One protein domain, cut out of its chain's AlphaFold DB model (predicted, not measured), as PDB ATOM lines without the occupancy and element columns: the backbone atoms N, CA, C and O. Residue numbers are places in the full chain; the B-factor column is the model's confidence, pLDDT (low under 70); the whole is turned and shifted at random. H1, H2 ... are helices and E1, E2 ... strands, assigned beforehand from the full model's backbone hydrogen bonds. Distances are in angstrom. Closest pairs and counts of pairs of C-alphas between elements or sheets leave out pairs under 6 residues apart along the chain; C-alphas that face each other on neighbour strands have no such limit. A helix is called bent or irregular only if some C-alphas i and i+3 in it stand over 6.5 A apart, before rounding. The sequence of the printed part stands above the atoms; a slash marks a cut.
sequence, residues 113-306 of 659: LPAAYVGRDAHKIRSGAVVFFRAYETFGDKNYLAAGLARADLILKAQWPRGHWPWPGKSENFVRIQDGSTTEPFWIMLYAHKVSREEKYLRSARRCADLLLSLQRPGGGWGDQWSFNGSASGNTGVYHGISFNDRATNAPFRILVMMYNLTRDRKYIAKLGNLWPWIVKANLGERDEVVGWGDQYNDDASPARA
ATOM      1  N   LEU A 113      16.392  35.182 -51.200       95.19
ATOM      2  CA  LEU A 113      17.159  34.088 -50.612       95.19
ATOM      3  C   LEU A 113      18.131  34.655 -49.565       95.19
ATOM      4  O   LEU A 113      19.043  35.395 -49.939       95.19
ATOM      5  N   PRO A 114      17.995  34.307 -48.272       94.69
ATOM      6  CA  PRO A 114      18.961  34.742 -47.267       94.69
ATOM      7  C   PRO A 114      20.371  34.208 -47.548       94.69
ATOM      8  O   PRO A 114      20.537  33.123 -48.102       94.69
ATOM      9  N   ALA A 115      21.397  34.942 -47.112       94.62
ATOM     10  CA  ALA A 115      22.795  34.603 -47.394       94.62
ATOM     11  C   ALA A 115      23.287  33.333 -46.669       94.62
ATOM     12  O   ALA A 115      24.224  32.677 -47.128       94.62
ATOM     13  N   ALA A 116      22.687  32.997 -45.523       94.12
ATOM     14  CA  ALA A 116      23.096  31.864 -44.701       94.12
ATOM     15  C   ALA A 116      21.931  31.278 -43.895       94.12
ATOM     16  O   ALA A 116      20.971  31.962 -43.546       94.12
ATOM     17  N   TYR A 117      22.052  29.996 -43.548       95.38
ATOM     18  CA  TYR A 117      21.115  29.298 -42.674       95.38
ATOM     19  C   TYR A 117      21.418  29.593 -41.197       95.38
ATOM     20  O   TYR A 117      22.114  28.831 -40.526       95.38
ATOM     21  N   VAL A 118      20.931  30.731 -40.693       89.56
ATOM     22  CA  VAL A 118      21.151  31.174 -39.305       89.56
ATOM     23  C   VAL A 118      19.934  31.911 -38.738       89.56
ATOM     24  O   VAL A 118      19.140  32.492 -39.471       89.56
ATOM     25  N   GLY A 119      19.795  31.917 -37.409       85.19
ATOM     26  CA  GLY A 119      18.835  32.778 -36.708       85.19
ATOM     27  C   GLY A 119      17.393  32.658 -37.217       85.19
ATOM     28  O   GLY A 119      16.867  31.556 -37.375       85.19
ATOM     29  N   ARG A 120      16.744  33.806 -37.464       79.12
ATOM     30  CA  ARG A 120      15.363  33.865 -37.982       79.12
ATOM     31  C   ARG A 120      15.255  33.426 -39.447       79.12
ATOM     32  O   ARG A 120      14.222  32.878 -39.832       79.12
ATOM     33  N   ASP A 121      16.322  33.575 -40.230       90.19
ATOM     34  CA  ASP A 121      16.343  33.200 -41.648       90.19
ATOM     35  C   ASP A 121      16.222  31.687 -41.848       90.19
ATOM     36  O   ASP A 121      15.652  31.234 -42.839       90.19
ATOM     37  N   ALA A 122      16.663  30.885 -40.874       91.75
ATOM     38  CA  ALA A 122      16.525  29.430 -40.911       91.75
ATOM     39  C   ALA A 122      15.065  28.968 -41.085       91.75
ATOM     40  O   ALA A 122      14.810  27.962 -41.748       91.75
ATOM     41  N   HIS A 123      14.088  29.676 -40.506       88.81
ATOM     42  CA  HIS A 123      12.673  29.357 -40.724       88.81
ATOM     43  C   HIS A 123      12.241  29.687 -42.158       88.81
ATOM     44  O   HIS A 123      11.699  28.819 -42.835       88.81
ATOM     45  N   LYS A 124      12.569  30.890 -42.647       90.94
ATOM     46  CA  LYS A 124      12.259  31.355 -44.008       90.94
ATOM     47  C   LYS A 124      12.877  30.472 -45.100       90.94
ATOM     48  O   LYS A 124      12.244  30.207 -46.119       90.94
ATOM     49  N   ILE A 125      14.105  29.994 -44.894       96.50
ATOM     50  CA  ILE A 125      14.778  29.069 -45.818       96.50
ATOM     51  C   ILE A 125      14.055  27.717 -45.834       96.50
ATOM     52  O   ILE A 125      13.794  27.189 -46.914       96.50
ATOM     53  N   ARG A 126      13.697  27.174 -44.657       94.81
ATOM     54  CA  ARG A 126      12.980  25.893 -44.548       94.81
ATOM     55  C   ARG A 126      11.621  25.943 -45.236       94.81
ATOM     56  O   ARG A 126      11.359  25.136 -46.124       94.81
ATOM     57  N   SER A 127      10.781  26.904 -44.859       92.31
ATOM     58  CA  SER A 127       9.449  27.070 -45.445       92.31
ATOM     59  C   SER A 127       9.525  27.397 -46.936       92.31
ATOM     60  O   SER A 127       8.757  26.849 -47.721       92.31
ATOM     61  N   GLY A 128      10.501  28.212 -47.349       96.00
ATOM     62  CA  GLY A 128      10.760  28.503 -48.754       96.00
ATOM     63  C   GLY A 128      11.077  27.250 -49.564       96.00
ATOM     64  O   GLY A 128      10.498  27.074 -50.628       96.00
ATOM     65  N   ALA A 129      11.936  26.353 -49.064       97.56
ATOM     66  CA  ALA A 129      12.251  25.105 -49.762       97.56
ATOM     67  C   ALA A 129      10.983  24.271 -50.015       97.56
ATOM     68  O   ALA A 129      10.730  23.869 -51.148       97.56
ATOM     69  N   VAL A 130      10.147  24.097 -48.985       94.31
ATOM     70  CA  VAL A 130       8.873  23.364 -49.088       94.31
ATOM     71  C   VAL A 130       7.938  24.015 -50.108       94.31
ATOM     72  O   VAL A 130       7.440  23.335 -51.002       94.31
ATOM     73  N   VAL A 131       7.727  25.332 -50.018       95.75
ATOM     74  CA  VAL A 131       6.833  26.069 -50.927       95.75
ATOM     75  C   VAL A 131       7.323  26.012 -52.375       95.75
ATOM     76  O   VAL A 131       6.513  25.823 -53.279       95.75
ATOM     77  N   PHE A 132       8.631  26.116 -52.618       98.25
ATOM     78  CA  PHE A 132       9.185  26.050 -53.972       98.25
ATOM     79  C   PHE A 132       9.143  24.647 -54.575       98.25
ATOM     80  O   PHE A 132       8.791  24.511 -55.745       98.25
ATOM     81  N   PHE A 133       9.423  23.595 -53.800       96.31
ATOM     82  CA  PHE A 133       9.230  22.223 -54.283       96.31
ATOM     83  C   PHE A 133       7.759  21.942 -54.579       96.31
ATOM     84  O   PHE A 133       7.433  21.352 -55.609       96.31
ATOM     85  N   ARG A 134       6.859  22.472 -53.749       92.38
ATOM     86  CA  ARG A 134       5.424  22.358 -53.974       92.38
ATOM     87  C   ARG A 134       4.944  23.127 -55.206       92.38
ATOM     88  O   ARG A 134       4.110  22.630 -55.964       92.38
ATOM     89  N   ALA A 135       5.495  24.312 -55.446       95.94
ATOM     90  CA  ALA A 135       5.264  25.075 -56.666       95.94
ATOM     91  C   ALA A 135       5.804  24.343 -57.903       95.94
ATOM     92  O   ALA A 135       5.135  24.330 -58.932       95.94
ATOM     93  N   TYR A 136       6.967  23.693 -57.808       95.62
ATOM     94  CA  TYR A 136       7.508  22.873 -58.891       95.62
ATOM     95  C   TYR A 136       6.582  21.701 -59.237       95.62
ATOM     96  O   TYR A 136       6.226  21.543 -60.400       95.62
ATOM     97  N   GLU A 137       6.112  20.942 -58.245       91.06
ATOM     98  CA  GLU A 137       5.161  19.842 -58.471       91.06
ATOM     99  C   GLU A 137       3.802  20.319 -59.013       91.06
ATOM    100  O   GLU A 137       3.125  19.570 -59.710       91.06
ATOM    101  N   THR A 138       3.396  21.557 -58.709       92.12
ATOM    102  CA  THR A 138       2.124  22.125 -59.190       92.12
ATOM    103  C   THR A 138       2.241  22.686 -60.610       92.12
ATOM    104  O   THR A 138       1.364  22.460 -61.436       92.12
ATOM    105  N   PHE A 139       3.307  23.437 -60.903       94.94
ATOM    106  CA  PHE A 139       3.436  24.228 -62.133       94.94
ATOM    107  C   PHE A 139       4.418  23.654 -63.160       94.94
ATOM    108  O   PHE A 139       4.450  24.147 -64.286       94.94
ATOM    109  N   GLY A 140       5.256  22.684 -62.783       93.31
ATOM    110  CA  GLY A 140       6.293  22.104 -63.644       93.31
ATOM    111  C   GLY A 140       7.460  23.043 -63.983       93.31
ATOM    112  O   GLY A 140       8.311  22.697 -64.802       93.31
ATOM    113  N   ASP A 141       7.526  24.232 -63.374       95.75
ATOM    114  CA  ASP A 141       8.529  25.251 -63.693       95.75
ATOM    115  C   ASP A 141       9.865  24.976 -62.981       95.75
ATOM    116  O   ASP A 141       9.967  25.000 -61.749       95.75
ATOM    117  N   LYS A 142      10.919  24.749 -63.773       97.25
ATOM    118  CA  LYS A 142      12.272  24.452 -63.280       97.25
ATOM    119  C   LYS A 142      12.894  25.601 -62.480       97.25
ATOM    120  O   LYS A 142      13.789  25.343 -61.678       97.25
ATOM    121  N   ASN A 143      12.423  26.838 -62.633       97.94
ATOM    122  CA  ASN A 143      12.882  27.957 -61.811       97.94
ATOM    123  C   ASN A 143      12.473  27.782 -60.344       97.94
ATOM    124  O   ASN A 143      13.244  28.117 -59.445       97.94
ATOM    125  N   TYR A 144      11.297  27.201 -60.080       98.25
ATOM    126  CA  TYR A 144      10.883  26.872 -58.715       98.25
ATOM    127  C   TYR A 144      11.709  25.723 -58.147       98.25
ATOM    128  O   TYR A 144      12.152  25.806 -57.004       98.25
ATOM    129  N   LEU A 145      12.010  24.704 -58.960       98.25
ATOM    130  CA  LEU A 145      12.945  23.649 -58.562       98.25
ATOM    131  C   LEU A 145      14.302  24.246 -58.163       98.25
ATOM    132  O   LEU A 145      14.787  23.973 -57.067       98.25
ATOM    133  N   ALA A 146      14.877  25.119 -58.995       98.50
ATOM    134  CA  ALA A 146      16.143  25.789 -58.704       98.50
ATOM    135  C   ALA A 146      16.079  26.640 -57.422       98.50
ATOM    136  O   ALA A 146      16.981  26.566 -56.588       98.50
ATOM    137  N   ALA A 147      14.997  27.398 -57.212       98.56
ATOM    138  CA  ALA A 147      14.805  28.214 -56.010       98.56
ATOM    139  C   ALA A 147      14.672  27.375 -54.723       98.56
ATOM    140  O   ALA A 147      15.126  27.804 -53.654       98.56
ATOM    141  N   GLY A 148      14.060  26.191 -54.816       98.44
ATOM    142  CA  GLY A 148      13.985  25.218 -53.728       98.44
ATOM    143  C   GLY A 148      15.335  24.554 -53.448       98.44
ATOM    144  O   GLY A 148      15.758  24.490 -52.293       98.44
ATOM    145  N   LEU A 149      16.057  24.134 -54.493       98.75
ATOM    146  CA  LEU A 149      17.381  23.513 -54.363       98.75
ATOM    147  C   LEU A 149      18.420  24.485 -53.806       98.75
ATOM    148  O   LEU A 149      19.165  24.104 -52.914       98.75
ATOM    149  N   ALA A 150      18.401  25.760 -54.204       98.56
ATOM    150  CA  ALA A 150      19.285  26.775 -53.629       98.56
ATOM    151  C   ALA A 150      19.110  26.904 -52.101       98.56
ATOM    152  O   ALA A 150      20.078  27.047 -51.356       98.56
ATOM    153  N   ARG A 151      17.869  26.794 -51.607       98.56
ATOM    154  CA  ARG A 151      17.566  26.779 -50.166       98.56
ATOM    155  C   ARG A 151      18.006  25.476 -49.505       98.56
ATOM    156  O   ARG A 151      18.580  25.515 -48.419       98.56
ATOM    157  N   ALA A 152      17.767  24.337 -50.153       98.69
ATOM    158  CA  ALA A 152      18.234  23.040 -49.674       98.69
ATOM    159  C   ALA A 152      19.770  22.984 -49.586       98.69
ATOM    160  O   ALA A 152      20.298  22.470 -48.606       98.69
ATOM    161  N   ASP A 153      20.492  23.581 -50.531       98.75
ATOM    162  CA  ASP A 153      21.951  23.674 -50.508       98.75
ATOM    163  C   ASP A 153      22.460  24.545 -49.347       98.75
ATOM    164  O   ASP A 153      23.440  24.176 -48.696       98.75
ATOM    165  N   LEU A 154      21.775  25.646 -48.999       98.44
ATOM    166  CA  LEU A 154      22.095  26.418 -47.787       98.44
ATOM    167  C   LEU A 154      21.891  25.599 -46.509       98.44
ATOM    168  O   LEU A 154      22.734  25.637 -45.612       98.44
ATOM    169  N   ILE A 155      20.790  24.843 -46.430       98.50
ATOM    170  CA  ILE A 155      20.517  23.935 -45.308       98.50
ATOM    171  C   ILE A 155      21.609  22.860 -45.234       98.50
ATOM    172  O   ILE A 155      22.161  22.612 -44.165       98.50
ATOM    173  N   LEU A 156      21.954  22.236 -46.362       98.62
ATOM    174  CA  LEU A 156      22.979  21.200 -46.449       98.62
ATOM    175  C   LEU A 156      24.349  21.722 -46.008       98.62
ATOM    176  O   LEU A 156      25.009  21.080 -45.195       98.62
ATOM    177  N   LYS A 157      24.755  22.897 -46.503       98.25
ATOM    178  CA  LYS A 157      26.028  23.546 -46.157       98.25
ATOM    179  C   LYS A 157      26.143  23.846 -44.661       98.25
ATOM    180  O   LYS A 157      27.247  23.838 -44.127       98.25
ATOM    181  N   ALA A 158      25.023  24.115 -43.996       97.50
ATOM    182  CA  ALA A 158      24.988  24.393 -42.567       97.50
ATOM    183  C   ALA A 158      24.936  23.136 -41.685       97.50
ATOM    184  O   ALA A 158      25.064  23.263 -40.470       97.50
ATOM    185  N   GLN A 159      24.739  21.939 -42.252       98.06
ATOM    186  CA  GLN A 159      24.704  20.714 -41.459       98.06
ATOM    187  C   GLN A 159      26.085  20.441 -40.854       98.06
ATOM    188  O   GLN A 159      27.086  20.340 -41.564       98.06
ATOM    189  N   TRP A 160      26.136  20.263 -39.539       97.31
ATOM    190  CA  TRP A 160      27.367  19.894 -38.854       97.31
ATOM    191  C   TRP A 160      27.761  18.438 -39.140       97.31
ATOM    192  O   TRP A 160      26.892  17.622 -39.467       97.31
ATOM    193  N   PRO A 161      29.043  18.052 -38.960       96.38
ATOM    194  CA  PRO A 161      29.538  16.717 -39.315       96.38
ATOM    195  C   PRO A 161      28.753  15.562 -38.681       96.38
ATOM    196  O   PRO A 161      28.583  14.510 -39.296       96.38
ATOM    197  N   ARG A 162      28.221  15.772 -37.469       96.31
ATOM    198  CA  ARG A 162      27.403  14.782 -36.753       96.31
ATOM    199  C   ARG A 162      25.994  14.605 -37.326       96.31
ATOM    200  O   ARG A 162      25.320  13.685 -36.904       96.31
ATOM    201  N   GLY A 163      25.527  15.456 -38.241       97.19
ATOM    202  CA  GLY A 163      24.233  15.296 -38.914       97.19
ATOM    203  C   GLY A 163      23.082  16.164 -38.396       97.19
ATOM    204  O   GLY A 163      21.966  16.015 -38.882       97.19
ATOM    205  N   HIS A 164      23.329  17.077 -37.455       97.00
ATOM    206  CA  HIS A 164      22.339  18.053 -36.972       97.00
ATOM    207  C   HIS A 164      22.641  19.464 -37.488       97.00
ATOM    208  O   HIS A 164      23.663  19.688 -38.140       97.00
ATOM    209  N   TRP A 165      21.741  20.405 -37.200       96.25
ATOM    210  CA  TRP A 165      21.792  21.772 -37.713       96.25
ATOM    211  C   TRP A 165      21.890  22.827 -36.606       96.25
ATOM    212  O   TRP A 165      21.469  22.563 -35.474       96.25
ATOM    213  N   PRO A 166      22.385  24.035 -36.948       92.56
ATOM    214  CA  PRO A 166      22.471  25.170 -36.046       92.56
ATOM    215  C   PRO A 166      21.181  25.489 -35.301       92.56
ATOM    216  O   PRO A 166      20.137  25.738 -35.901       92.56
ATOM    217  N   TRP A 167      21.296  25.585 -33.977       88.25
ATOM    218  CA  TRP A 167      20.302  26.223 -33.120       88.25
ATOM    219  C   TRP A 167      20.855  27.574 -32.633       88.25
ATOM    220  O   TRP A 167      22.027  27.631 -32.242       88.25
ATOM    221  N   PRO A 168      20.075  28.676 -32.674       85.69
ATOM    222  CA  PRO A 168      20.593  30.009 -32.380       85.69
ATOM    223  C   PRO A 168      21.350  30.099 -31.049       85.69
ATOM    224  O   PRO A 168      20.858  29.688 -30.000       85.69
ATOM    225  N   GLY A 169      22.562  30.656 -31.105       85.69
ATOM    226  CA  GLY A 169      23.424  30.847 -29.937       85.69
ATOM    227  C   GLY A 169      24.110  29.579 -29.417       85.69
ATOM    228  O   GLY A 169      24.684  29.629 -28.329       85.69
ATOM    229  N   LYS A 170      24.059  28.454 -30.149       88.88
ATOM    230  CA  LYS A 170      24.743  27.200 -29.792       88.88
ATOM    231  C   LYS A 170      25.732  26.735 -30.858       88.88
ATOM    232  O   LYS A 170      25.619  27.086 -32.029       88.88
ATOM    233  N   SER A 171      26.707  25.940 -30.420       91.44
ATOM    234  CA  SER A 171      27.702  25.289 -31.278       91.44
ATOM    235  C   SER A 171      27.262  23.882 -31.692       91.44
ATOM    236  O   SER A 171      26.267  23.362 -31.192       91.44
ATOM    237  N   GLU A 172      28.063  23.230 -32.540       94.00
ATOM    238  CA  GLU A 172      27.876  21.837 -32.991       94.00
ATOM    239  C   GLU A 172      27.936  20.776 -31.878       94.00
ATOM    240  O   GLU A 172      27.774  19.578 -32.127       94.00
ATOM    241  N   ASN A 173      28.210  21.198 -30.641       92.69
ATOM    242  CA  ASN A 173      28.111  20.333 -29.475       92.69
ATOM    243  C   ASN A 173      26.658  20.127 -29.027       92.69
ATOM    244  O   ASN A 173      26.418  19.296 -28.154       92.69
ATOM    245  N   PHE A 174      25.709  20.878 -29.593       92.25
ATOM    246  CA  PHE A 174      24.344  20.955 -29.107       92.25
ATOM    247  C   PHE A 174      23.317  20.557 -30.166       92.25
ATOM    248  O   PHE A 174      23.195  21.194 -31.209       92.25
ATOM    249  N   VAL A 175      22.488  19.567 -29.839       93.25
ATOM    250  CA  VAL A 175      21.374  19.124 -30.680       93.25
ATOM    251  C   VAL A 175      20.067  19.614 -30.072       93.25
ATOM    252  O   VAL A 175      19.686  19.194 -28.981       93.25
ATOM    253  N   ARG A 176      19.343  20.474 -30.793       92.25
ATOM    254  CA  ARG A 176      17.944  20.788 -30.478       92.25
ATOM    255  C   ARG A 176      17.057  19.759 -31.178       92.25
ATOM    256  O   ARG A 176      16.971  19.771 -32.407       92.25
ATOM    257  N   ILE A 177      16.459  18.848 -30.411       92.88
ATOM    258  CA  ILE A 177      15.659  17.737 -30.954       92.88
ATOM    259  C   ILE A 177      14.228  18.210 -31.242       92.88
ATOM    260  O   ILE A 177      13.677  17.898 -32.301       92.88
ATOM    261  N   GLN A 178      13.657  19.016 -30.343       87.25
ATOM    262  CA  GLN A 178      12.343  19.642 -30.520       87.25
ATOM    263  C   GLN A 178      12.350  20.841 -31.503       87.25
ATOM    264  O   GLN A 178      13.377  21.195 -32.090       87.25
ATOM    265  N   ASP A 179      11.195  21.494 -31.678       83.75
ATOM    266  CA  ASP A 179      10.987  22.729 -32.473       83.75
ATOM    267  C   ASP A 179      11.338  22.623 -33.966       83.75
ATOM    268  O   ASP A 179      11.580  23.628 -34.642       83.75
ATOM    269  N   GLY A 180      11.465  21.405 -34.490       87.19
ATOM    270  CA  GLY A 180      11.808  21.195 -35.893       87.19
ATOM    271  C   GLY A 180      13.247  21.565 -36.268       87.19
ATOM    272  O   GLY A 180      13.607  21.426 -37.431       87.19
ATOM    273  N   SER A 181      14.086  22.025 -35.327       88.75
ATOM    274  CA  SER A 181      15.413  22.590 -35.643       88.75
ATOM    275  C   SER A 181      16.341  21.567 -36.301       88.75
ATOM    276  O   SER A 181      16.996  21.871 -37.292       88.75
ATOM    277  N   THR A 182      16.354  20.334 -35.785       92.81
ATOM    278  CA  THR A 182      17.108  19.218 -36.382       92.81
ATOM    279  C   THR A 182      16.241  18.373 -37.321       92.81
ATOM    280  O   THR A 182      16.739  17.790 -38.282       92.81
ATOM    281  N   THR A 183      14.934  18.298 -37.060       93.50
ATOM    282  CA  THR A 183      14.046  17.319 -37.698       93.50
ATOM    283  C   THR A 183      13.379  17.819 -38.979       93.50
ATOM    284  O   THR A 183      13.188  17.021 -39.886       93.50
ATOM    285  N   GLU A 184      13.067  19.108 -39.137       93.06
ATOM    286  CA  GLU A 184      12.526  19.629 -40.408       93.06
ATOM    287  C   GLU A 184      13.551  19.618 -41.553       93.06
ATOM    288  O   GLU A 184      13.179  19.210 -42.657       93.06
ATOM    289  N   PRO A 185      14.834  19.991 -41.340       96.94
ATOM    290  CA  PRO A 185      15.855  19.855 -42.372       96.94
ATOM    291  C   PRO A 185      15.959  18.443 -42.953       96.94
ATOM    292  O   PRO A 185      16.121  18.316 -44.161       96.94
ATOM    293  N   PHE A 186      15.796  17.389 -42.141       97.75
ATOM    294  CA  PHE A 186      15.773  16.001 -42.626       97.75
ATOM    295  C   PHE A 186      14.756  15.805 -43.758       97.75
ATOM    296  O   PHE A 186      15.102  15.290 -44.819       97.75
ATOM    297  N   TRP A 187      13.517  16.260 -43.558       96.12
ATOM    298  CA  TRP A 187      12.452  16.110 -44.547       96.12
ATOM    299  C   TRP A 187      12.712  16.941 -45.795       96.12
ATOM    300  O   TRP A 187      12.495  16.464 -46.900       96.12
ATOM    301  N   ILE A 188      13.258  18.147 -45.640       97.75
ATOM    302  CA  ILE A 188      13.632  18.991 -46.782       97.75
ATOM    303  C   ILE A 188      14.761  18.350 -47.594       97.75
ATOM    304  O   ILE A 188      14.730  18.418 -48.818       97.75
ATOM    305  N   MET A 189      15.729  17.690 -46.947       98.75
ATOM    306  CA  MET A 189      16.753  16.915 -47.653       98.75
ATOM    307  C   MET A 189      16.132  15.742 -48.428       98.75
ATOM    308  O   MET A 189      16.490  15.518 -49.582       98.75
ATOM    309  N   LEU A 190      15.164  15.022 -47.850       97.62
ATOM    310  CA  LEU A 190      14.447  13.976 -48.588       97.62
ATOM    311  C   LEU A 190      13.630  14.541 -49.754       97.62
ATOM    312  O   LEU A 190      13.668  13.980 -50.845       97.62
ATOM    313  N   TYR A 191      12.947  15.670 -49.562       96.94
ATOM    314  CA  TYR A 191      12.184  16.311 -50.628       96.94
ATOM    315  C   TYR A 191      13.107  16.774 -51.760       96.94
ATOM    316  O   TYR A 191      12.857  16.464 -52.922       96.94
ATOM    317  N   ALA A 192      14.229  17.420 -51.423       98.50
ATOM    318  CA  ALA A 192      15.250  17.816 -52.386       98.50
ATOM    319  C   ALA A 192      15.773  16.603 -53.167       98.50
ATOM    320  O   ALA A 192      15.868  16.666 -54.392       98.50
ATOM    321  N   HIS A 193      16.039  15.475 -52.497       98.31
ATOM    322  CA  HIS A 193      16.409  14.226 -53.164       98.31
ATOM    323  C   HIS A 193      15.300  13.703 -54.090       98.31
ATOM    324  O   HIS A 193      15.591  13.342 -55.226       98.31
ATOM    325  N   LYS A 194      14.030  13.698 -53.658       94.88
ATOM    326  CA  LYS A 194      12.888  13.268 -54.486       94.88
ATOM    327  C   LYS A 194      12.841  14.035 -55.807       94.88
ATOM    328  O   LYS A 194      12.736  13.413 -56.862       94.88
ATOM    329  N   VAL A 195      12.930  15.365 -55.747       95.06
ATOM    330  CA  VAL A 195      12.721  16.227 -56.923       95.06
ATOM    331  C   VAL A 195      13.969  16.406 -57.794       95.06
ATOM    332  O   VAL A 195      13.830  16.684 -58.979       95.06
ATOM    333  N   SER A 196      15.179  16.240 -57.243       96.88
ATOM    334  CA  SER A 196      16.444  16.394 -57.994       96.88
ATOM    335  C   SER A 196      17.133  15.078 -58.350       96.88
ATOM    336  O   SER A 196      17.949  15.044 -59.266       96.88
ATOM    337  N   ARG A 197      16.846  14.002 -57.605       96.62
ATOM    338  CA  ARG A 197      17.596  12.733 -57.587       96.62
ATOM    339  C   ARG A 197      19.062  12.863 -57.155       96.62
ATOM    340  O   ARG A 197      19.823  11.908 -57.277       96.62
ATOM    341  N   GLU A 198      19.475  14.000 -56.588       98.25
ATOM    342  CA  GLU A 198      20.842  14.183 -56.099       98.25
ATOM    343  C   GLU A 198      21.069  13.445 -54.769       98.25
ATOM    344  O   GLU A 198      20.427  13.707 -53.747       98.25
ATOM    345  N   GLU A 199      22.048  12.541 -54.751       98.25
ATOM    346  CA  GLU A 199      22.335  11.674 -53.598       98.25
ATOM    347  C   GLU A 199      22.905  12.433 -52.383       98.25
ATOM    348  O   GLU A 199      22.822  11.975 -51.241       98.25
ATOM    349  N   LYS A 200      23.472  13.630 -52.590       98.62
ATOM    350  CA  LYS A 200      24.030  14.455 -51.502       98.62
ATOM    351  C   LYS A 200      22.988  14.773 -50.422       98.62
ATOM    352  O   LYS A 200      23.333  14.802 -49.238       98.62
ATOM    353  N   TYR A 201      21.727  14.950 -50.818       98.75
ATOM    354  CA  TYR A 201      20.640  15.236 -49.891       98.75
ATOM    355  C   TYR A 201      20.203  13.981 -49.125       98.75
ATOM    356  O   TYR A 201      20.069  14.041 -47.903       98.75
ATOM    357  N   LEU A 202      20.094  12.817 -49.779       98.44
ATOM    358  CA  LEU A 202      19.781  11.559 -49.086       98.44
ATOM    359  C   LEU A 202      20.860  11.197 -48.052       98.44
ATOM    360  O   LEU A 202      20.542  10.854 -46.911       98.44
ATOM    361  N   ARG A 203      22.145  11.377 -48.389       98.56
ATOM    362  CA  ARG A 203      23.252  11.204 -47.429       98.56
ATOM    363  C   ARG A 203      23.152  12.156 -46.235       98.56
ATOM    364  O   ARG A 203      23.456  11.759 -45.111       98.56
ATOM    365  N   SER A 204      22.726  13.398 -46.462       98.75
ATOM    366  CA  SER A 204      22.494  14.388 -45.403       98.75
ATOM    367  C   SER A 204      21.351  13.985 -44.469       98.75
ATOM    368  O   SER A 204      21.525  13.987 -43.248       98.75
ATOM    369  N   ALA A 205      20.217  13.552 -45.031       98.56
ATOM    370  CA  ALA A 205      19.088  13.021 -44.271       98.56
ATOM    371  C   ALA A 205      19.500  11.797 -43.430       98.56
ATOM    372  O   ALA A 205      19.224  11.739 -42.231       98.56
ATOM    373  N   ARG A 206      20.253  10.858 -44.018       98.69
ATOM    374  CA  ARG A 206      20.750   9.668 -43.314       98.69
ATOM    375  C   ARG A 206      21.634  10.012 -42.114       98.69
ATOM    376  O   ARG A 206      21.430   9.428 -41.056       98.69
ATOM    377  N   ARG A 207      22.549  10.988 -42.229       98.69
ATOM    378  CA  ARG A 207      23.365  11.444 -41.084       98.69
ATOM    379  C   ARG A 207      22.508  11.947 -39.922       98.69
ATOM    380  O   ARG A 207      22.805  11.629 -38.776       98.69
ATOM    381  N   CYS A 208      21.445  12.702 -40.208       98.69
ATOM    382  CA  CYS A 208      20.507  13.155 -39.176       98.69
ATOM    383  C   CYS A 208      19.821  11.975 -38.480       98.69
ATOM    384  O   CYS A 208      19.788  11.914 -37.252       98.69
ATOM    385  N   ALA A 209      19.315  11.008 -39.244       98.56
ATOM    386  CA  ALA A 209      18.650   9.846 -38.668       98.56
ATOM    387  C   ALA A 209      19.599   8.950 -37.859       98.56
ATOM    388  O   ALA A 209      19.230   8.504 -36.774       98.56
ATOM    389  N   ASP A 210      20.821   8.720 -38.346       98.69
ATOM    390  CA  ASP A 210      21.856   7.974 -37.621       98.69
ATOM    391  C   ASP A 210      22.222   8.673 -36.301       98.69
ATOM    392  O   ASP A 210      22.347   8.020 -35.262       98.69
ATOM    393  N   LEU A 211      22.309  10.009 -36.307       98.38
ATOM    394  CA  LEU A 211      22.480  10.785 -35.087       98.38
ATOM    395  C   LEU A 211      21.298  10.611 -34.135       98.38
ATOM    396  O   LEU A 211      21.511  10.256 -32.981       98.38
ATOM    397  N   LEU A 212      20.063  10.837 -34.587       98.12
ATOM    398  CA  LEU A 212      18.883  10.706 -33.731       98.12
ATOM    399  C   LEU A 212      18.776   9.294 -33.144       98.12
ATOM    400  O   LEU A 212      18.517   9.156 -31.953       98.12
ATOM    401  N   LEU A 213      19.073   8.255 -33.925       97.88
ATOM    402  CA  LEU A 213      19.150   6.880 -33.434       97.88
ATOM    403  C   LEU A 213      20.183   6.726 -32.302       97.88
ATOM    404  O   LEU A 213      19.902   6.060 -31.307       97.88
ATOM    405  N   SER A 214      21.348   7.373 -32.413       97.06
ATOM    406  CA  SER A 214      22.376   7.349 -31.359       97.06
ATOM    407  C   SER A 214      21.955   8.060 -30.064       97.06
ATOM    408  O   SER A 214      22.448   7.717 -28.992       97.06
ATOM    409  N   LEU A 215      21.027   9.019 -30.153       95.94
ATOM    410  CA  LEU A 215      20.518   9.794 -29.016       95.94
ATOM    411  C   LEU A 215      19.273   9.177 -28.360       95.94
ATOM    412  O   LEU A 215      18.802   9.685 -27.340       95.94
ATOM    413  N   GLN A 216      18.720   8.108 -28.940       96.44
ATOM    414  CA  GLN A 216      17.490   7.481 -28.465       96.44
ATOM    415  C   GLN A 216      17.660   6.900 -27.056       96.44
ATOM    416  O   GLN A 216      18.598   6.146 -26.774       96.44
ATOM    417  N   ARG A 217      16.720   7.227 -26.167       95.25
ATOM    418  CA  ARG A 217      16.724   6.780 -24.769       95.25
ATOM    419  C   ARG A 217      16.317   5.307 -24.637       95.25
ATOM    420  O   ARG A 217      15.675   4.768 -25.542       95.25
ATOM    421  N   PRO A 218      16.627   4.638 -23.508       93.12
ATOM    422  CA  PRO A 218      16.255   3.235 -23.288       93.12
ATOM    423  C   PRO A 218      14.755   2.949 -23.465       93.12
ATOM    424  O   PRO A 218      14.393   1.929 -24.051       93.12
ATOM    425  N   GLY A 219      13.898   3.887 -23.040       93.50
ATOM    426  CA  GLY A 219      12.443   3.835 -23.227       93.50
ATOM    427  C   GLY A 219      11.962   4.078 -24.662       93.50
ATOM    428  O   GLY A 219      10.769   4.197 -24.878       93.50
ATOM    429  N   GLY A 220      12.856   4.193 -25.649       94.38
ATOM    430  CA  GLY A 220      12.507   4.332 -27.068       94.38
ATOM    431  C   GLY A 220      12.208   5.759 -27.542       94.38
ATOM    432  O   GLY A 220      12.081   5.964 -28.748       94.38
ATOM    433  N   GLY A 221      12.127   6.738 -26.637       95.75
ATOM    434  CA  GLY A 221      11.894   8.153 -26.953       95.75
ATOM    435  C   GLY A 221      13.153   9.029 -26.934       95.75
ATOM    436  O   GLY A 221      14.280   8.529 -26.899       95.75
ATOM    437  N   TRP A 222      12.951  10.350 -26.937       96.50
ATOM    438  CA  TRP A 222      14.014  11.365 -26.943       96.50
ATOM    439  C   TRP A 222      13.693  12.516 -25.992       96.50
ATOM    440  O   TRP A 222      12.525  12.832 -25.778       96.50
ATOM    441  N   GLY A 223      14.729  13.162 -25.454       93.62
ATOM    442  CA  GLY A 223      14.596  14.413 -24.705       93.62
ATOM    443  C   GLY A 223      14.436  15.631 -25.621       93.62
ATOM    444  O   GLY A 223      14.485  15.520 -26.845       93.62
ATOM    445  N   ASP A 224      14.302  16.816 -25.027       90.62
ATOM    446  CA  ASP A 224      14.153  18.084 -25.764       90.62
ATOM    447  C   ASP A 224      15.418  18.447 -26.551       90.62
ATOM    448  O   ASP A 224      15.393  19.113 -27.597       90.62
ATOM    449  N   GLN A 225      16.560  18.047 -25.995       90.81
ATOM    450  CA  GLN A 225      17.874  18.495 -26.407       90.81
ATOM    451  C   GLN A 225      18.976  17.540 -25.937       90.81
ATOM    452  O   GLN A 225      18.802  16.782 -24.985       90.81
ATOM    453  N   TRP A 226      20.134  17.610 -26.594       91.81
ATOM    454  CA  TRP A 226      21.323  16.834 -26.248       91.81
ATOM    455  C   TRP A 226      22.585  17.691 -26.316       91.81
ATOM    456  O   TRP A 226      22.707  18.545 -27.194       91.81
ATOM    457  N   SER A 227      23.545  17.425 -25.427       90.69
ATOM    458  CA  SER A 227      24.871  18.041 -25.468       90.69
ATOM    459  C   SER A 227      25.968  16.986 -25.394       90.69
ATOM    460  O   SER A 227      26.009  16.190 -24.457       90.69
ATOM    461  N   PHE A 228      26.885  16.988 -26.364       91.62
ATOM    462  CA  PHE A 228      27.972  16.001 -26.429       91.62
ATOM    463  C   PHE A 228      29.049  16.204 -25.361       91.62
ATOM    464  O   PHE A 228      29.805  15.281 -25.081       91.62
ATOM    465  N   ASN A 229      29.125  17.393 -24.763       89.75
ATOM    466  CA  ASN A 229      30.081  17.713 -23.701       89.75
ATOM    467  C   ASN A 229      29.401  17.906 -22.333       89.75
ATOM    468  O   ASN A 229      30.021  18.437 -21.417       89.75
ATOM    469  N   GLY A 230      28.120  17.535 -22.209       83.31
ATOM    470  CA  GLY A 230      27.346  17.684 -20.973       83.31
ATOM    471  C   GLY A 230      26.970  19.126 -20.617       83.31
ATOM    472  O   GLY A 230      26.439  19.367 -19.536       83.31
ATOM    473  N   SER A 231      27.224  20.098 -21.499       79.00
ATOM    474  CA  SER A 231      26.871  21.495 -21.233       79.00
ATOM    475  C   SER A 231      25.361  21.723 -21.274       79.00
ATOM    476  O   SER A 231      24.651  21.205 -22.140       79.00
ATOM    477  N   ALA A 232      24.879  22.572 -20.367       70.38
ATOM    478  CA  ALA A 232      23.509  23.054 -20.402       70.38
ATOM    479  C   ALA A 232      23.357  24.176 -21.445       70.38
ATOM    480  O   ALA A 232      24.188  25.076 -21.561       70.38
ATOM    481  N   SER A 233      22.238  24.186 -22.161       70.62
ATOM    482  CA  SER A 233      21.818  25.292 -23.019       70.62
ATOM    483  C   SER A 233      21.486  26.568 -22.249       70.62
ATOM    484  O   SER A 233      21.326  27.611 -22.880       70.62
ATOM    485  N   GLY A 234      21.333  26.511 -20.924       65.06
ATOM    486  CA  GLY A 234      20.744  27.599 -20.137       65.06
ATOM    487  C   GLY A 234      19.235  27.769 -20.362       65.06
ATOM    488  O   GLY A 234      18.603  28.546 -19.655       65.06
ATOM    489  N   ASN A 235      18.646  27.012 -21.297       64.50
ATOM    490  CA  ASN A 235      17.210  26.893 -21.481       64.50
ATOM    491  C   ASN A 235      16.708  25.633 -20.764       64.50
ATOM    492  O   ASN A 235      17.337  24.573 -20.770       64.50
ATOM    493  N   THR A 236      15.539  25.777 -20.166       65.12
ATOM    494  CA  THR A 236      14.701  24.729 -19.574       65.12
ATOM    495  C   THR A 236      14.380  23.616 -20.579       65.12
ATOM    496  O   THR A 236      14.081  23.916 -21.736       65.12
ATOM    497  N   GLY A 237      14.431  22.359 -20.137       70.88
ATOM    498  CA  GLY A 237      14.107  21.173 -20.937       70.88
ATOM    499  C   GLY A 237      14.853  19.927 -20.451       70.88
ATOM    500  O   GLY A 237      15.886  20.040 -19.785       70.88
ATOM    501  N   VAL A 238      14.345  18.745 -20.785       81.00
ATOM    502  CA  VAL A 238      14.878  17.450 -20.348       81.00
ATOM    503  C   VAL A 238      15.997  16.968 -21.275       81.00
ATOM    504  O   VAL A 238      15.795  16.772 -22.473       81.00
ATOM    505  N   TYR A 239      17.180  16.746 -20.691       76.62
ATOM    506  CA  TYR A 239      18.350  16.134 -21.344       76.62
ATOM    507  C   TYR A 239      18.381  14.612 -21.162       76.62
ATOM    508  O   TYR A 239      18.716  13.866 -22.081       76.62
ATOM    509  N   HIS A 240      18.046  14.159 -19.952       82.50
ATOM    510  CA  HIS A 240      18.053  12.758 -19.545       82.50
ATOM    511  C   HIS A 240      16.621  12.298 -19.306       82.50
ATOM    512  O   HIS A 240      16.089  12.434 -18.208       82.50
ATOM    513  N   GLY A 241      15.992  11.801 -20.366       90.62
ATOM    514  CA  GLY A 241      14.620  11.331 -20.315       90.62
ATOM    515  C   GLY A 241      13.888  11.502 -21.636       90.62
ATOM    516  O   GLY A 241      14.504  11.764 -22.672       90.62
ATOM    517  N   ILE A 242      12.574  11.316 -21.592       95.31
ATOM    518  CA  ILE A 242      11.697  11.344 -22.759       95.31
ATOM    519  C   ILE A 242      10.769  12.546 -22.638       95.31
ATOM    520  O   ILE A 242      10.143  12.774 -21.605       95.31
ATOM    521  N   SER A 243      10.696  13.313 -23.717       94.19
ATOM    522  CA  SER A 243       9.850  14.487 -23.838       94.19
ATOM    523  C   SER A 243       8.848  14.328 -24.971       94.19
ATOM    524  O   SER A 243       9.148  13.852 -26.073       94.19
ATOM    525  N   PHE A 244       7.634  14.757 -24.674       91.50
ATOM    526  CA  PHE A 244       6.527  14.919 -25.597       91.50
ATOM    527  C   PHE A 244       6.384  16.367 -26.069       91.50
ATOM    528  O   PHE A 244       5.719  16.618 -27.078       91.50
ATOM    529  N   ASN A 245       7.049  17.310 -25.394       87.00
ATOM    530  CA  ASN A 245       6.994  18.720 -25.735       87.00
ATOM    531  C   ASN A 245       7.525  18.987 -27.152       87.00
ATOM    532  O   ASN A 245       8.532  18.418 -27.574       87.00
ATOM    533  N   ASP A 246       6.823  19.850 -27.894       85.44
ATOM    534  CA  ASP A 246       7.208  20.333 -29.228       85.44
ATOM    535  C   ASP A 246       7.745  19.227 -30.173       85.44
ATOM    536  O   ASP A 246       8.660  19.441 -30.975       85.44
ATOM    537  N   ARG A 247       7.145  18.024 -30.084       88.06
ATOM    538  CA  ARG A 247       7.447  16.819 -30.883       88.06
ATOM    539  C   ARG A 247       8.837  16.215 -30.666       88.06
ATOM    540  O   ARG A 247       9.301  15.485 -31.546       88.06
ATOM    541  N   ALA A 248       9.467  16.454 -29.516       92.38
ATOM    542  CA  ALA A 248      10.776  15.902 -29.166       92.38
ATOM    543  C   ALA A 248      10.876  14.387 -29.421       92.38
ATOM    544  O   ALA A 248      11.849  13.940 -30.018       92.38
ATOM    545  N   THR A 249       9.841  13.610 -29.077       95.44
ATOM    546  CA  THR A 249       9.787  12.166 -29.377       95.44
ATOM    547  C   THR A 249       9.129  11.836 -30.719       95.44
ATOM    548  O   THR A 249       9.647  11.018 -31.482       95.44
ATOM    549  N   ASN A 250       8.006  12.473 -31.058       94.06
ATOM    550  CA  ASN A 250       7.251  12.136 -32.269       94.06
ATOM    551  C   ASN A 250       8.037  12.401 -33.559       94.06
ATOM    552  O   ASN A 250       7.928  11.627 -34.506       94.06
ATOM    553  N   ALA A 251       8.811  13.488 -33.635       93.62
ATOM    554  CA  ALA A 251       9.526  13.832 -34.861       93.62
ATOM    555  C   ALA A 251      10.671  12.844 -35.170       93.62
ATOM    556  O   ALA A 251      10.680  12.315 -36.285       93.62
ATOM    557  N   PRO A 252      11.573  12.498 -34.227       96.44
ATOM    558  CA  PRO A 252      12.543  11.427 -34.444       96.44
ATOM    559  C   PRO A 252      11.895  10.071 -34.738       96.44
ATOM    560  O   PRO A 252      12.345   9.393 -35.656       96.44
ATOM    561  N   PHE A 253      10.801   9.704 -34.054       96.56
ATOM    562  CA  PHE A 253      10.066   8.463 -34.340       96.56
ATOM    563  C   PHE A 253       9.690   8.365 -35.827       96.56
ATOM    564  O   PHE A 253      10.006   7.381 -36.497       96.56
ATOM    565  N   ARG A 254       9.081   9.426 -36.377       94.50
ATOM    566  CA  ARG A 254       8.704   9.504 -37.798       94.50
ATOM    567  C   ARG A 254       9.905   9.389 -38.732       94.50
ATOM    568  O   ARG A 254       9.824   8.695 -39.741       94.50
ATOM    569  N   ILE A 255      11.002  10.066 -38.397       96.31
ATOM    570  CA  ILE A 255      12.247  10.038 -39.174       96.31
ATOM    571  C   ILE A 255      12.804   8.617 -39.244       96.31
ATOM    572  O   ILE A 255      13.153   8.147 -40.324       96.31
ATOM    573  N   LEU A 256      12.852   7.913 -38.112       97.62
ATOM    574  CA  LEU A 256      13.384   6.556 -38.066       97.62
ATOM    575  C   LEU A 256      12.497   5.560 -38.830       97.62
ATOM    576  O   LEU A 256      13.015   4.711 -39.557       97.62
ATOM    577  N   VAL A 257      11.172   5.705 -38.750       96.12
ATOM    578  CA  VAL A 257      10.231   4.913 -39.564       96.12
ATOM    579  C   VAL A 257      10.423   5.183 -41.057       96.12
ATOM    580  O   VAL A 257      10.495   4.243 -41.850       96.12
ATOM    581  N   MET A 258      10.564   6.451 -41.454       95.62
ATOM    582  CA  MET A 258      10.834   6.814 -42.846       95.62
ATOM    583  C   MET A 258      12.161   6.225 -43.333       95.62
ATOM    584  O   MET A 258      12.223   5.634 -44.409       95.62
ATOM    585  N   MET A 259      13.218   6.297 -42.522       97.19
ATOM    586  CA  MET A 259      14.503   5.697 -42.873       97.19
ATOM    587  C   MET A 259      14.443   4.179 -42.991       97.19
ATOM    588  O   MET A 259      15.093   3.624 -43.877       97.19
ATOM    589  N   TYR A 260      13.650   3.495 -42.165       97.06
ATOM    590  CA  TYR A 260      13.391   2.073 -42.364       97.06
ATOM    591  C   TYR A 260      12.685   1.805 -43.694       97.06
ATOM    592  O   TYR A 260      13.079   0.889 -44.406       97.06
ATOM    593  N   ASN A 261      11.692   2.603 -44.079       95.00
ATOM    594  CA  ASN A 261      11.028   2.416 -45.368       95.00
ATOM    595  C   ASN A 261      11.970   2.649 -46.560       95.00
ATOM    596  O   ASN A 261      11.938   1.870 -47.511       95.00
ATOM    597  N   LEU A 262      12.859   3.641 -46.461       95.06
ATOM    598  CA  LEU A 262      13.861   3.950 -47.486       95.06
ATOM    599  C   LEU A 262      14.972   2.895 -47.596       95.06
ATOM    600  O   LEU A 262      15.454   2.622 -48.689       95.06
ATOM    601  N   THR A 263      15.421   2.329 -46.471       95.69
ATOM    602  CA  THR A 263      16.648   1.501 -46.426       95.69
ATOM    603  C   THR A 263      16.408   0.030 -46.120       95.69
ATOM    604  O   THR A 263      17.295  -0.791 -46.336       95.69
ATOM    605  N   ARG A 264      15.243  -0.301 -45.558       95.38
ATOM    606  CA  ARG A 264      14.903  -1.593 -44.937       95.38
ATOM    607  C   ARG A 264      15.848  -2.028 -43.812       95.38
ATOM    608  O   ARG A 264      15.769  -3.165 -43.347       95.38
ATOM    609  N   ASP A 265      16.683  -1.120 -43.309       97.25
ATOM    610  CA  ASP A 265      17.604  -1.385 -42.208       97.25
ATOM    611  C   ASP A 265      16.853  -1.387 -40.870       97.25
ATOM    612  O   ASP A 265      16.353  -0.361 -40.391       97.25
ATOM    613  N   ARG A 266      16.780  -2.565 -40.246       96.25
ATOM    614  CA  ARG A 266      16.056  -2.775 -38.987       96.25
ATOM    615  C   ARG A 266      16.626  -1.967 -37.823       96.25
ATOM    616  O   ARG A 266      15.898  -1.766 -36.849       96.25
ATOM    617  N   LYS A 267      17.863  -1.457 -37.904       96.81
ATOM    618  CA  LYS A 267      18.452  -0.653 -36.822       96.81
ATOM    619  C   LYS A 267      17.594   0.562 -36.463       96.81
ATOM    620  O   LYS A 267      17.508   0.909 -35.290       96.81
ATOM    621  N   TYR A 268      16.920   1.170 -37.445       97.94
ATOM    622  CA  TYR A 268      16.109   2.367 -37.224       97.94
ATOM    623  C   TYR A 268      14.830   2.077 -36.428       97.94
ATOM    624  O   TYR A 268      14.324   2.953 -35.739       97.94
ATOM    625  N   ILE A 269      14.315   0.847 -36.467       96.44
ATOM    626  CA  ILE A 269      13.063   0.481 -35.782       96.44
ATOM    627  C   ILE A 269      13.288  -0.390 -34.541       96.44
ATOM    628  O   ILE A 269      12.347  -0.649 -33.796       96.44
ATOM    629  N   ALA A 270      14.533  -0.808 -34.285       94.69
ATOM    630  CA  ALA A 270      14.884  -1.813 -33.281       94.69
ATOM    631  C   ALA A 270      14.416  -1.482 -31.853       94.69
ATOM    632  O   ALA A 270      14.114  -2.392 -31.089       94.69
ATOM    633  N   LYS A 271      14.354  -0.194 -31.492       95.06
ATOM    634  CA  LYS A 271      13.964   0.270 -30.148       95.06
ATOM    635  C   LYS A 271      12.653   1.055 -30.119       95.06
ATOM    636  O   LYS A 271      12.230   1.464 -29.043       95.06
ATOM    637  N   LEU A 272      11.996   1.271 -31.264       95.56
ATOM    638  CA  LEU A 272      10.742   2.035 -31.300       95.56
ATOM    639  C   LEU A 272       9.639   1.340 -30.490       95.56
ATOM    640  O   LEU A 272       8.871   2.011 -29.812       95.56
ATOM    641  N   GLY A 273       9.622   0.001 -30.471       94.44
ATOM    642  CA  GLY A 273       8.690  -0.791 -29.661       94.44
ATOM    643  C   GLY A 273       8.783  -0.539 -28.149       94.44
ATOM    644  O   GLY A 273       7.775  -0.670 -27.461       94.44
ATOM    645  N   ASN A 274       9.940  -0.097 -27.633       95.50
ATOM    646  CA  ASN A 274      10.139   0.169 -26.201       95.50
ATOM    647  C   ASN A 274       9.282   1.331 -25.684       95.50
ATOM    648  O   ASN A 274       9.038   1.427 -24.481       95.50
ATOM    649  N   LEU A 275       8.820   2.199 -26.586       95.62
ATOM    650  CA  LEU A 275       8.018   3.358 -26.234       95.62
ATOM    651  C   LEU A 275       6.633   2.968 -25.713       95.62
ATOM    652  O   LEU A 275       6.109   3.652 -24.844       95.62
ATOM    653  N   TRP A 276       6.073   1.843 -26.169       95.50
ATOM    654  CA  TRP A 276       4.773   1.360 -25.702       95.50
ATOM    655  C   TRP A 276       4.746   1.076 -24.187       95.50
ATOM    656  O   TRP A 276       4.025   1.778 -23.474       95.50
ATOM    657  N   PRO A 277       5.541   0.128 -23.645       96.25
ATOM    658  CA  PRO A 277       5.543  -0.135 -22.206       96.25
ATOM    659  C   PRO A 277       5.996   1.085 -21.391       96.25
ATOM    660  O   PRO A 277       5.560   1.264 -20.253       96.25
ATOM    661  N   TRP A 278       6.829   1.957 -21.969       97.12
ATOM    662  CA  TRP A 278       7.228   3.204 -21.324       97.12
ATOM    663  C   TRP A 278       6.060   4.201 -21.204       97.12
ATOM    664  O   TRP A 278       5.855   4.749 -20.125       97.12
ATOM    665  N   ILE A 279       5.244   4.389 -22.252       97.56
ATOM    666  CA  ILE A 279       4.042   5.249 -22.224       97.56
ATOM    667  C   ILE A 279       3.050   4.765 -21.164       97.56
ATOM    668  O   ILE A 279       2.500   5.583 -20.429       97.56
ATOM    669  N   VAL A 280       2.836   3.448 -21.060       97.06
ATOM    670  CA  VAL A 280       1.964   2.869 -20.026       97.06
ATOM    671  C   VAL A 280       2.474   3.240 -18.635       97.06
ATOM    672  O   VAL A 280       1.703   3.720 -17.807       97.06
ATOM    673  N   LYS A 281       3.782   3.079 -18.394       97.19
ATOM    674  CA  LYS A 281       4.423   3.437 -17.123       97.19
ATOM    675  C   LYS A 281       4.340   4.939 -16.818       97.19
ATOM    676  O   LYS A 281       4.225   5.311 -15.658       97.19
ATOM    677  N   ALA A 282       4.407   5.784 -17.843       97.00
ATOM    678  CA  ALA A 282       4.392   7.238 -17.715       97.00
ATOM    679  C   ALA A 282       3.001   7.828 -17.405       97.00
ATOM    680  O   ALA A 282       2.907   9.034 -17.168       97.00
ATOM    681  N   ASN A 283       1.926   7.025 -17.422       96.69
ATOM    682  CA  ASN A 283       0.593   7.499 -17.051       96.69
ATOM    683  C   ASN A 283       0.592   8.009 -15.600       96.69
ATOM    684  O   ASN A 283       0.955   7.284 -14.677       96.69
ATOM    685  N   LEU A 284       0.159   9.252 -15.409       96.50
ATOM    686  CA  LEU A 284       0.168   9.945 -14.120       96.50
ATOM    687  C   LEU A 284      -1.137   9.796 -13.330       96.50
ATOM    688  O   LEU A 284      -1.227  10.328 -12.230       96.50
ATOM    689  N   GLY A 285      -2.155   9.121 -13.866       95.00
ATOM    690  CA  GLY A 285      -3.416   8.915 -13.154       95.00
ATOM    691  C   GLY A 285      -3.275   8.028 -11.913       95.00
ATOM    692  O   GLY A 285      -2.716   6.937 -11.982       95.00
ATOM    693  N   GLU A 286      -3.821   8.475 -10.782       93.81
ATOM    694  CA  GLU A 286      -3.803   7.736  -9.505       93.81
ATOM    695  C   GLU A 286      -5.020   6.818  -9.305       93.81
ATOM    696  O   GLU A 286      -5.068   6.039  -8.352       93.81
ATOM    697  N   ARG A 287      -6.020   6.912 -10.187       87.50
ATOM    698  CA  ARG A 287      -7.214   6.057 -10.205       87.50
ATOM    699  C   ARG A 287      -7.490   5.560 -11.617       87.50
ATOM    700  O   ARG A 287      -7.105   6.216 -12.581       87.50
ATOM    701  N   ASP A 288      -8.222   4.456 -11.734       80.88
ATOM    702  CA  ASP A 288      -8.464   3.784 -13.019       80.88
ATOM    703  C   ASP A 288      -9.110   4.686 -14.085       80.88
ATOM    704  O   ASP A 288      -8.817   4.554 -15.275       80.88
ATOM    705  N   GLU A 289      -9.963   5.621 -13.674       84.31
ATOM    706  CA  GLU A 289     -10.671   6.527 -14.587       84.31
ATOM    707  C   GLU A 289      -9.802   7.686 -15.096       84.31
ATOM    708  O   GLU A 289     -10.116   8.267 -16.132       84.31
ATOM    709  N   VAL A 290      -8.711   8.029 -14.400       93.56
ATOM    710  CA  VAL A 290      -7.850   9.160 -14.771       93.56
ATOM    711  C   VAL A 290      -6.688   8.633 -15.591       93.56
ATOM    712  O   VAL A 290      -5.910   7.799 -15.135       93.56
ATOM    713  N   VAL A 291      -6.561   9.126 -16.817       96.12
ATOM    714  CA  VAL A 291      -5.470   8.745 -17.714       96.12
ATOM    715  C   VAL A 291      -4.885   9.997 -18.335       96.12
ATOM    716  O   VAL A 291      -5.612  10.788 -18.935       96.12
ATOM    717  N   GLY A 292      -3.571  10.160 -18.193       95.12
ATOM    718  CA  GLY A 292      -2.891  11.382 -18.575       95.12
ATOM    719  C   GLY A 292      -1.382  11.327 -18.498       95.12
ATOM    720  O   GLY A 292      -0.812  10.530 -17.760       95.12
ATOM    721  N   TRP A 293      -0.738  12.237 -19.222       96.31
ATOM    722  CA  TRP A 293       0.715  12.355 -19.261       96.31
ATOM    723  C   TRP A 293       1.140  13.808 -19.109       96.31
ATOM    724  O   TRP A 293       0.430  14.699 -19.562       96.31
ATOM    725  N   GLY A 294       2.279  14.049 -18.468       93.19
ATOM    726  CA  GLY A 294       2.961  15.338 -18.515       93.19
ATOM    727  C   GLY A 294       3.697  15.527 -19.841       93.19
ATOM    728  O   GLY A 294       3.757  14.623 -20.677       93.19
ATOM    729  N   ASP A 295       4.287  16.700 -20.033       90.38
ATOM    730  CA  ASP A 295       5.011  17.003 -21.269       90.38
ATOM    731  C   ASP A 295       6.429  16.403 -21.276       90.38
ATOM    732  O   ASP A 295       6.967  16.129 -22.349       90.38
ATOM    733  N   GLN A 296       7.047  16.184 -20.108       91.69
ATOM    734  CA  GLN A 296       8.402  15.637 -19.999       91.69
ATOM    735  C   GLN A 296       8.590  14.704 -18.794       91.69
ATOM    736  O   GLN A 296       7.916  14.816 -17.770       91.69
ATOM    737  N   TYR A 297       9.550  13.789 -18.921       95.19
ATOM    738  CA  TYR A 297       9.841  12.748 -17.939       95.19
ATOM    739  C   TYR A 297      11.329  12.426 -17.885       95.19
ATOM    740  O   TYR A 297      12.017  12.534 -18.897       95.19
ATOM    741  N   ASN A 298      11.800  11.929 -16.743       93.75
ATOM    742  CA  ASN A 298      13.101  11.271 -16.638       93.75
ATOM    743  C   ASN A 298      13.084   9.898 -17.344       93.75
ATOM    744  O   ASN A 298      12.029   9.382 -17.724       93.75
ATOM    745  N   ASP A 299      14.251   9.264 -17.511       92.06
ATOM    746  CA  ASP A 299      14.353   7.949 -18.176       92.06
ATOM    747  C   ASP A 299      13.511   6.855 -17.498       92.06
ATOM    748  O   ASP A 299      13.011   5.946 -18.164       92.06
ATOM    749  N   ASP A 300      13.321   6.953 -16.184       93.50
ATOM    750  CA  ASP A 300      12.529   6.015 -15.391       93.50
ATOM    751  C   ASP A 300      11.011   6.255 -15.474       93.50
ATOM    752  O   ASP A 300      10.264   5.542 -14.803       93.50
ATOM    753  N   ALA A 301      10.558   7.186 -16.320       95.25
ATOM    754  CA  ALA A 301       9.170   7.624 -16.461       95.25
ATOM    755  C   ALA A 301       8.596   8.377 -15.245       95.25
ATOM    756  O   ALA A 301       7.382   8.543 -15.151       95.25
ATOM    757  N   SER A 302       9.436   8.879 -14.333       94.75
ATOM    758  CA  SER A 302       8.995   9.883 -13.357       94.75
ATOM    759  C   SER A 302       8.806  11.247 -14.042       94.75
ATOM    760  O   SER A 302       9.617  11.609 -14.902       94.75
ATOM    761  N   PRO A 303       7.739  12.007 -13.722       93.56
ATOM    762  CA  PRO A 303       7.480  13.287 -14.371       93.56
ATOM    763  C   PRO A 303       8.583  14.293 -14.038       93.56
ATOM    764  O   PRO A 303       9.069  14.355 -12.906       93.56
ATOM    765  N   ALA A 304       8.960  15.090 -15.030       91.00
ATOM    766  CA  ALA A 304      10.000  16.097 -14.913       91.00
ATOM    767  C   ALA A 304       9.458  17.462 -15.326       91.00
ATOM    768  O   ALA A 304       8.651  17.575 -16.243       91.00
ATOM    769  N   ARG A 305       9.932  18.510 -14.657       86.81
ATOM    770  CA  ARG A 305       9.626  19.895 -15.014       86.81
ATOM    771  C   ARG A 305      10.636  20.420 -16.014       86.81
ATOM    772  O   ARG A 305      11.843  20.304 -15.800       86.81
ATOM    773  N   ALA A 306      10.139  21.081 -17.051       83.38
ATOM    774  CA  ALA A 306      10.958  21.869 -17.960       83.38
ATOM    775  C   ALA A 306      10.933  23.351 -17.562       83.38
ATOM    776  O   ALA A 306      11.815  23.819 -16.838       83.38
TER     777      ALA A 306
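Overview. This is residues 113 to 306 of the 659 residues of an uncharacterized protein of Roseibacillus sp (UniProt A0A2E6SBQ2). Picture an elongated body with two unlike ends: at one end two helical hairpins, H1 with H2 and H3 with H4, pack together as a bundle of four helices, and H5 packs on H3 and H4. The other end is rich in loops, with the short helix H6 and a small ladder of two strands, E3 with E4, while a second such ladder, E1 with E2, lies nearer the middle of the length. The printed part has 194 residues with six named helices and four named strands, in the order H1 H2 E1 H3 H4 E2 E3 H5 H6 E4; it is mostly helix, and both sheets, E1 - E2 and E3 - E4, are antiparallel. The whole is compact by its radius of gyration of the C-alphas, 17.9 A, yet its spans are 59 by 36 by 29 A.

Arrangement. Start at H1, residues 121 to 139, and go on to H2, residues 142 to 158: they are a helical hairpin at a shallow tilt of 29 degrees, and their closest C-alphas, Ala 129 and Gly 148, are 4.3 A apart. Next look at H3, residues 183 to 196, and H4, residues 199 to 215, a second helical hairpin at a shallow tilt of 23 degrees, closest at the C-alphas of Phe 186 and Ala 205, 4.8 A apart. These four helices form a bundle that goes up and down, each helix running against the one before it. H1 touches H3 with residues 126 to 133 alone, closest at the C-alphas of Val 130 and Ile 188, 6.9 A, at a shallow tilt of 33 degrees, only just short of steep. H2 touches H3 at a steep tilt of 41 degrees, closest at the C-alphas of Leu 149 and Ala 192, 6.4 A; H1 and H4 are apart. H3 is the hub, touching four helices, the fourth being H5, residues 250 to 263, where the C-alphas of Thr 183 and Ala 251 come closest, 6.4 A. H5 also touches H4 at a steep tilt of 52 degrees, closest at the C-alphas of Ala 209 and Leu 256, 6.2 A. H6, residues 272 to 281, touches no helix; it is close to H5 but not clearly touching, 7.1 A between the C-alphas of Phe 253 and Leu 272. For the strands, find E1, residues 174 to 176, and its antiparallel neighbour E2, residues 225 to 227: N 175 and O 226 are 2.8 A apart, within hydrogen-bond range. E3, residues 241 to 243, pairs with E4, residues 296 to 298, where N 297 and O 242 are 2.9 A apart. In H1, H4 and H5 every O i to N i+4 pair is within hydrogen-bond range; in H2 it is 12 of 13, in H3 9 of 10 and in H6 4 of 6.

Along the chain. Find C-alpha 121 at (16.343, 33.200, -41.648); from there H1 runs 25.8 A to C-alpha 139. H2 covers 24.3 A, H3 20.5 A, H4 24.7 A and H5 20.0 A. H6 begins at C-alpha 272, (10.742, 2.035, -31.300), and is neither bent nor irregular, but only just: C-alphas 274 and 277 are 6.1 A apart. The last element, E4, ends at C-alpha 298, (13.101, 11.271, -16.638).

Size, cuts and confidence. The C-alphas farthest apart, those of Asn 143 and Arg 287, are 59.6 A from each other. The printed part has no cut. Long links join H2 to E1, E2 to E3 and H6 to E4. The mean pLDDT of the printed part is 93.4, and residues 234 to 236 are under 70.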